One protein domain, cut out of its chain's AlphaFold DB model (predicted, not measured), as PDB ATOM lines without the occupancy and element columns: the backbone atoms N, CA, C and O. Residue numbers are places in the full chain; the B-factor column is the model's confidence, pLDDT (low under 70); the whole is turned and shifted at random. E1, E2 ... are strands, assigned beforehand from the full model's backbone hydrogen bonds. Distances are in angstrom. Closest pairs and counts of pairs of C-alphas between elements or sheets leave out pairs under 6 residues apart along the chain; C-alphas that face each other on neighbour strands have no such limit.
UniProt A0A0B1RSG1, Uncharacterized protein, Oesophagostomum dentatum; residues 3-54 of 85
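Overview. This is residues 3 to 54 of the 85 residues of an uncharacterized protein of Oesophagostomum dentatum (UniProt A0A0B1RSG1). What shape do the strands make? Two hairpins, E1 with E2 and E3 with E4, form an L, E2 meeting E4 only at a point, and the long link of residues 16 to 29 runs from that corner outward, the same way as E4, to where E3 begins. What makes it up? The 52 printed residues have four named strands, E1 to E4, and no named helix; the class is all strand, with 25 residues, under half, in named elements. The mixed sheet runs E1 E2 E4 E3; the flat whole spans 35 by 26 by 13 A, only just compact, close to loose, radius of gyration of the C-alphas 11.7 A.

Arrangement. Where do the inner strands meet? E4, residues 46 to 53, and E2, residues 9 to 15, meet only at a point; C-alphas 46 and 14 face each other, 5.0 A apart. What completes each hairpin? E3, residues 30 to 35, is antiparallel to E4 at 150 degrees, N 33 and O 50 within hydrogen-bond range at 2.8 A. E1, residues 3 to 6, is antiparallel to E2 at 136 degrees, N 4 and O 11 within range at 2.9 A.

Along the chain. How long are the longer strands? E4 measures 21.9 A and E2 18.5 A, first to last C-alpha. Where are the ends? E1 begins at C-alpha 3 (165.401, 166.183, 204.644); E4 ends at C-alpha 53 (183.147, 160.100, 200.749).

Size, cuts and confidence. How large is it? The C-alphas farthest apart, of Gly 29 and Asp 42, stand at 36.1 A. What of links and confidence? The printed part has no cut, E2 to E3 is a long link, and residues 41 and 54 have pLDDT under 70.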
ATOM      1  N   CYS A   3     165.670 165.465 205.883       87.44
ATOM      2  CA  CYS A   3     165.401 166.183 204.644       87.44
ATOM      3  C   CYS A   3     166.443 165.814 203.590       87.44
ATOM      4  O   CYS A   3     167.647 165.879 203.835       87.44
ATOM      5  N   VAL A   4     165.950 165.372 202.438       86.94
ATOM      6  CA  VAL A   4     166.751 164.961 201.286       86.94
ATOM      7  C   VAL A   4     166.598 166.005 200.186       86.94
ATOM      8  O   VAL A   4     165.517 166.567 199.998       86.94
ATOM      9  N   GLN A   5     167.685 166.292 199.475       81.50
ATOM     10  CA  GLN A   5     167.660 167.219 198.343       81.50
ATOM     11  C   GLN A   5     167.107 166.513 197.104       81.50
ATOM     12  O   GLN A   5     167.567 165.425 196.765       81.50
ATOM     13  N   ARG A   6     166.162 167.164 196.423       79.44
ATOM     14  CA  ARG A   6     165.600 166.774 195.126       79.44
ATOM     15  C   ARG A   6     165.808 167.908 194.108       79.44
ATOM     16  O   ARG A   6     165.990 169.056 194.516       79.44
ATOM     17  N   PRO A   7     165.722 167.639 192.790       77.31
ATOM     18  CA  PRO A   7     165.853 168.675 191.757       77.31
ATOM     19  C   PRO A   7     164.858 169.841 191.897       77.31
ATOM     20  O   PRO A   7     165.165 170.953 191.485       77.31
ATOM     21  N   GLY A   8     163.687 169.598 192.498       77.94
ATOM     22  CA  GLY A   8     162.648 170.608 192.732       77.94
ATOM     23  C   GLY A   8     162.620 171.210 194.142       77.94
ATOM     24  O   GLY A   8     161.728 171.998 194.435       77.94
ATOM     25  N   GLY A   9     163.543 170.833 195.034       79.06
ATOM     26  CA  GLY A   9     163.571 171.333 196.412       79.06
ATOM     27  C   GLY A   9     163.990 170.284 197.437       79.06
ATOM     28  O   GLY A   9     164.332 169.154 197.105       79.06
ATOM     29  N   SER A  10     163.979 170.660 198.715       83.38
ATOM     30  CA  SER A  10     164.226 169.710 199.803       83.38
ATOM     31  C   SER A  10     162.909 169.105 200.272       83.38
ATOM     32  O   SER A  10     161.966 169.832 200.570       83.38
ATOM     33  N   THR A  11     162.850 167.783 200.378       83.56
ATOM     34  CA  THR A  11     161.676 167.070 200.893       83.56
ATOM     35  C   THR A  11     162.074 166.299 202.136       83.56
ATOM     36  O   THR A  11     163.089 165.601 202.142       83.56
ATOM     37  N   CYS A  12     161.281 166.408 203.198       86.38
ATOM     38  CA  CYS A  12     161.525 165.648 204.413       86.38
ATOM     39  C   CYS A  12     160.816 164.295 204.333       86.38
ATOM     40  O   CYS A  12     159.630 164.208 204.031       86.38
ATOM     41  N   MET A  13     161.578 163.231 204.560       87.00
ATOM     42  CA  MET A  13     161.142 161.846 204.459       87.00
ATOM     43  C   MET A  13     161.293 161.143 205.812       87.00
ATOM     44  O   MET A  13     162.097 161.533 206.675       87.00
ATOM     45  N   ALA A  14     160.490 160.099 206.015       89.56
ATOM     46  CA  ALA A  14     160.621 159.229 207.171       89.56
ATOM     47  C   ALA A  14     161.959 158.475 207.122       89.56
ATOM     48  O   ALA A  14     162.540 158.266 206.057       89.56
ATOM     49  N   VAL A  15     162.458 158.078 208.290       89.50
ATOM     50  CA  VAL A  15     163.677 157.269 208.413       89.50
ATOM     51  C   VAL A  15     163.259 155.865 208.803       89.50
ATOM     52  O   VAL A  15     162.460 155.715 209.726       89.50
ATOM     53  N   ASP A  16     163.813 154.864 208.126       89.19
ATOM     54  CA  ASP A  16     163.607 153.468 208.493       89.19
ATOM     55  C   ASP A  16     164.296 153.190 209.849       89.19
ATOM     56  O   ASP A  16     165.507 153.398 209.982       89.19
ATOM     57  N   PRO A  17     163.567 152.741 210.885       88.31
ATOM     58  CA  PRO A  17     164.152 152.476 212.200       88.31
ATOM     59  C   PRO A  17     165.182 151.334 212.187       88.31
ATOM     60  O   PRO A  17     166.079 151.319 213.029       88.31
ATOM     61  N   THR A  18     165.101 150.424 211.216       89.19
ATOM     62  CA  THR A  18     165.982 149.258 211.067       89.19
ATOM     63  C   THR A  18     167.190 149.579 210.185       89.19
ATOM     64  O   THR A  18     168.312 149.165 210.484       89.19
ATOM     65  N   ASN A  19     166.993 150.365 209.122       87.19
ATOM     66  CA  ASN A  19     168.034 150.687 208.144       87.19
ATOM     67  C   ASN A  19     168.259 152.203 208.009       87.19
ATOM     68  O   ASN A  19     167.634 152.879 207.194       87.19
ATOM     69  N   ASN A  20     169.177 152.757 208.804       91.31
ATOM     70  CA  ASN A  20     169.427 154.198 208.864       91.31
ATOM     71  C   ASN A  20     170.895 154.532 209.142       91.31
ATOM     72  O   ASN A  20     171.711 153.664 209.426       91.31
ATOM     73  N   CYS A  21     171.244 155.819 209.112       89.56
ATOM     74  CA  CYS A  21     172.618 156.256 209.353       89.56
ATOM     75  C   CYS A  21     173.129 156.046 210.787       89.56
ATOM     76  O   CYS A  21     174.329 156.174 211.002       89.56
ATOM     77  N   LYS A  22     172.266 155.735 211.768       89.88
ATOM     78  CA  LYS A  22     172.725 155.352 213.115       89.88
ATOM     79  C   LYS A  22     173.200 153.899 213.150       89.88
ATOM     80  O   LYS A  22     174.080 153.574 213.940       89.88
ATOM     81  N   THR A  23     172.621 153.038 212.312       91.38
ATOM     82  CA  THR A  23     172.962 151.610 212.231       91.38
ATOM     83  C   THR A  23     173.970 151.307 211.119       91.38
ATOM     84  O   THR A  23     174.775 150.385 211.255       91.38
ATOM     85  N   LEU A  24     173.992 152.103 210.045       90.06
ATOM     86  CA  LEU A  24     174.906 151.936 208.917       90.06
ATOM     87  C   LEU A  24     176.331 152.387 209.273       90.06
ATOM     88  O   LEU A  24     176.605 153.575 209.448       90.06
ATOM     89  N   LYS A  25     177.268 151.435 209.309       90.88
ATOM     90  CA  LYS A  25     178.697 151.711 209.502       90.88
ATOM     91  C   LYS A  25     179.380 151.955 208.160       90.88
ATOM     92  O   LYS A  25     179.537 151.038 207.358       90.88
ATOM     93  N   CYS A  26     179.812 153.189 207.927       89.00
ATOM     94  CA  CYS A  26     180.573 153.550 206.736       89.00
ATOM     95  C   CYS A  26     182.067 153.245 206.893       89.00
ATOM     96  O   CYS A  26     182.632 153.361 207.979       89.00
ATOM     97  N   THR A  27     182.725 152.887 205.787       89.31
ATOM     98  CA  THR A  27     184.183 152.717 205.725       89.31
ATOM     99  C   THR A  27     184.906 154.020 206.086       89.31
ATOM    100  O   THR A  27     184.372 155.113 205.887       89.31
ATOM    101  N   ARG A  28     186.141 153.924 206.596       85.62
ATOM    102  CA  ARG A  28     186.946 155.077 207.034       85.62
ATOM    103  C   ARG A  28     187.015 156.166 205.950       85.62
ATOM    104  O   ARG A  28     187.377 155.886 204.812       85.62
ATOM    105  N   GLY A  29     186.688 157.406 206.325       82.50
ATOM    106  CA  GLY A  29     186.668 158.561 205.414       82.50
ATOM    107  C   GLY A  29     185.344 158.781 204.667       82.50
ATOM    108  O   GLY A  29     185.248 159.715 203.871       82.50
ATOM    109  N   ASN A  30     184.327 157.955 204.928       88.06
ATOM    110  CA  ASN A  30     182.973 158.156 204.431       88.06
ATOM    111  C   ASN A  30     182.029 158.542 205.579       88.06
ATOM    112  O   ASN A  30     182.076 157.951 206.656       88.06
ATOM    113  N   THR A  31     181.127 159.480 205.315       89.50
ATOM    114  CA  THR A  31     180.036 159.869 206.211       89.50
ATOM    115  C   THR A  31     178.714 159.345 205.660       89.50
ATOM    116  O   THR A  31     178.481 159.361 204.450       89.50
ATOM    117  N   CYS A  32     177.831 158.872 206.539       89.25
ATOM    118  CA  CYS A  32     176.489 158.483 206.126       89.25
ATOM    119  C   CYS A  32     175.624 159.717 205.839       89.25
ATOM    120  O   CYS A  32     175.596 160.659 206.630       89.25
ATOM    121  N   SER A  33     174.901 159.696 204.725       90.25
ATOM    122  CA  SER A  33     173.951 160.727 204.314       90.25
ATOM    123  C   SER A  33     172.696 160.090 203.720       90.25
ATOM    124  O   SER A  33     172.752 159.001 203.140       90.25
ATOM    125  N   TYR A  34     171.562 160.769 203.866       89.50
ATOM    126  CA  TYR A  34     170.279 160.305 203.355       89.50
ATOM    127  C   TYR A  34     170.040 160.810 201.935       89.50
ATOM    128  O   TYR A  34     170.274 161.979 201.634       89.50
ATOM    129  N   GLN A  35     169.543 159.926 201.076       86.75
ATOM    130  CA  GLN A  35     169.136 160.251 199.714       86.75
ATOM    131  C   GLN A  35     167.649 160.014 199.518       86.75
ATOM    132  O   GLN A  35     167.031 159.189 200.203       86.75
ATOM    133  N   GLU A  36     167.101 160.725 198.538       84.06
ATOM    134  CA  GLU A  36     165.806 160.394 197.967       84.06
ATOM    135  C   GLU A  36     165.813 158.945 197.465       84.06
ATOM    136  O   GLU A  36     166.796 158.441 196.917       84.06
ATOM    137  N   THR A  37     164.699 158.259 197.686       81.81
ATOM    138  CA  THR A  37     164.438 156.949 197.111       81.81
ATOM    139  C   THR A  37     163.055 156.963 196.493       81.81
ATOM    140  O   THR A  37     162.171 157.688 196.959       81.81
ATOM    141  N   GLU A  38     162.894 156.193 195.424       79.25
ATOM    142  CA  GLU A  38     161.611 156.048 194.757       79.25
ATOM    143  C   GLU A  38     160.631 155.350 195.704       79.25
ATOM    144  O   GLU A  38     160.881 154.243 196.186       79.25
ATOM    145  N   CYS A  39     159.539 156.040 196.025       79.19
ATOM    146  CA  CYS A  39     158.482 155.484 196.853       79.19
ATOM    147  C   CYS A  39     157.668 154.509 196.001       79.19
ATOM    148  O   CYS A  39     156.936 154.939 195.112       79.19
ATOM    149  N   ILE A  40     157.775 153.211 196.277       78.69
ATOM    150  CA  ILE A  40     156.917 152.210 195.638       78.69
ATOM    151  C   ILE A  40     155.530 152.312 196.300       78.69
ATOM    152  O   ILE A  40     155.466 152.194 197.530       78.69
ATOM    153  N   PRO A  41     154.437 152.547 195.546       65.56
ATOM    154  CA  PRO A  41     153.088 152.437 196.102       65.56
ATOM    155  C   PRO A  41     152.947 151.021 196.674       65.56
ATOM    156  O   PRO A  41     153.430 150.082 196.059       65.56
ATOM    157  N   ASP A  42     152.411 150.877 197.886       73.69
ATOM    158  CA  ASP A  42     152.384 149.634 198.692       73.69
ATOM    159  C   ASP A  42     153.606 149.347 199.581       73.69
ATOM    160  O   ASP A  42     153.587 148.391 200.361       73.69
ATOM    161  N   LYS A  43     154.652 150.185 199.570       73.50
ATOM    162  CA  LYS A  43     155.728 150.114 200.573       73.50
ATOM    163  C   LYS A  43     155.907 151.425 201.320       73.50
ATOM    164  O   LYS A  43     155.718 152.517 200.790       73.50
ATOM    165  N   ALA A  44     156.311 151.307 202.581       78.19
ATOM    166  CA  ALA A  44     156.658 152.463 203.387       78.19
ATOM    167  C   ALA A  44     157.826 153.219 202.737       78.19
ATOM    168  O   ALA A  44     158.872 152.638 202.437       78.19
ATOM    169  N   CYS A  45     157.631 154.516 202.497       83.56
ATOM    170  CA  CYS A  45     158.639 155.334 201.845       83.56
ATOM    171  C   CYS A  45     159.612 155.927 202.865       83.56
ATOM    172  O   CYS A  45     159.274 156.843 203.621       83.56
ATOM    173  N   PHE A  46     160.839 155.410 202.859       89.38
ATOM    174  CA  PHE A  46     161.905 155.838 203.756       89.38
ATOM    175  C   PHE A  46     163.073 156.454 202.989       89.38
ATOM    176  O   PHE A  46     163.392 156.062 201.865       89.38
ATOM    177  N   ALA A  47     163.739 157.419 203.618       88.56
ATOM    178  CA  ALA A  47     164.977 157.981 203.108       88.56
ATOM    179  C   ALA A  47     166.081 156.916 203.104       88.56
ATOM    180  O   ALA A  47     166.304 156.242 204.112       88.56
ATOM    181  N   LYS A  48     166.814 156.798 201.994       88.88
ATOM    182  CA  LYS A  48     167.842 155.765 201.839       88.88
ATOM    183  C   LYS A  48     169.163 156.218 202.467       88.88
ATOM    184  O   LYS A  48     169.729 157.210 201.998       88.88
ATOM    185  N   PRO A  49     169.699 155.523 203.486       91.25
ATOM    186  CA  PRO A  49     171.015 155.837 204.027       91.25
ATOM    187  C   PRO A  49     172.107 155.390 203.045       91.25
ATOM    188  O   PRO A  49     172.064 154.293 202.489       91.25
ATOM    189  N   THR A  50     173.102 156.241 202.820       90.00
ATOM    190  CA  THR A  50     174.217 155.962 201.907       90.00
ATOM    191  C   THR A  50     175.524 156.507 202.457       90.00
ATOM    192  O   THR A  50     175.573 157.615 202.982       90.00
ATOM    193  N   CYS A  51     176.607 155.753 202.303       90.06
ATOM    194  CA  CYS A  51     177.938 156.216 202.673       90.06
ATOM    195  C   CYS A  51     178.531 157.059 201.546       90.06
ATOM    196  O   CYS A  51     178.747 156.568 200.439       90.06
ATOM    197  N   GLN A  52     178.817 158.324 201.834       86.88
ATOM    198  CA  GLN A  52     179.429 159.253 200.895       86.88
ATOM    199  C   GLN A  52     180.823 159.630 201.368       86.88
ATOM    200  O   GLN A  52     181.048 159.854 202.553       86.88
ATOM    201  N   ARG A  53     181.772 159.707 200.435       83.06
ATOM    202  CA  ARG A  53     183.147 160.100 200.749       83.06
ATOM    203  C   ARG A  53     183.196 161.566 201.151       83.06
ATOM    204  O   ARG A  53     182.825 162.431 200.358       83.06
ATOM    205  N   THR A  54     183.694 161.826 202.350       63.94
ATOM    206  CA  THR A  54     183.844 163.170 202.902       63.94
ATOM    207  C   THR A  54     185.107 163.769 202.289       63.94
ATOM    208  O   THR A  54     186.225 163.460 202.688       63.94
TER     209      THR A  54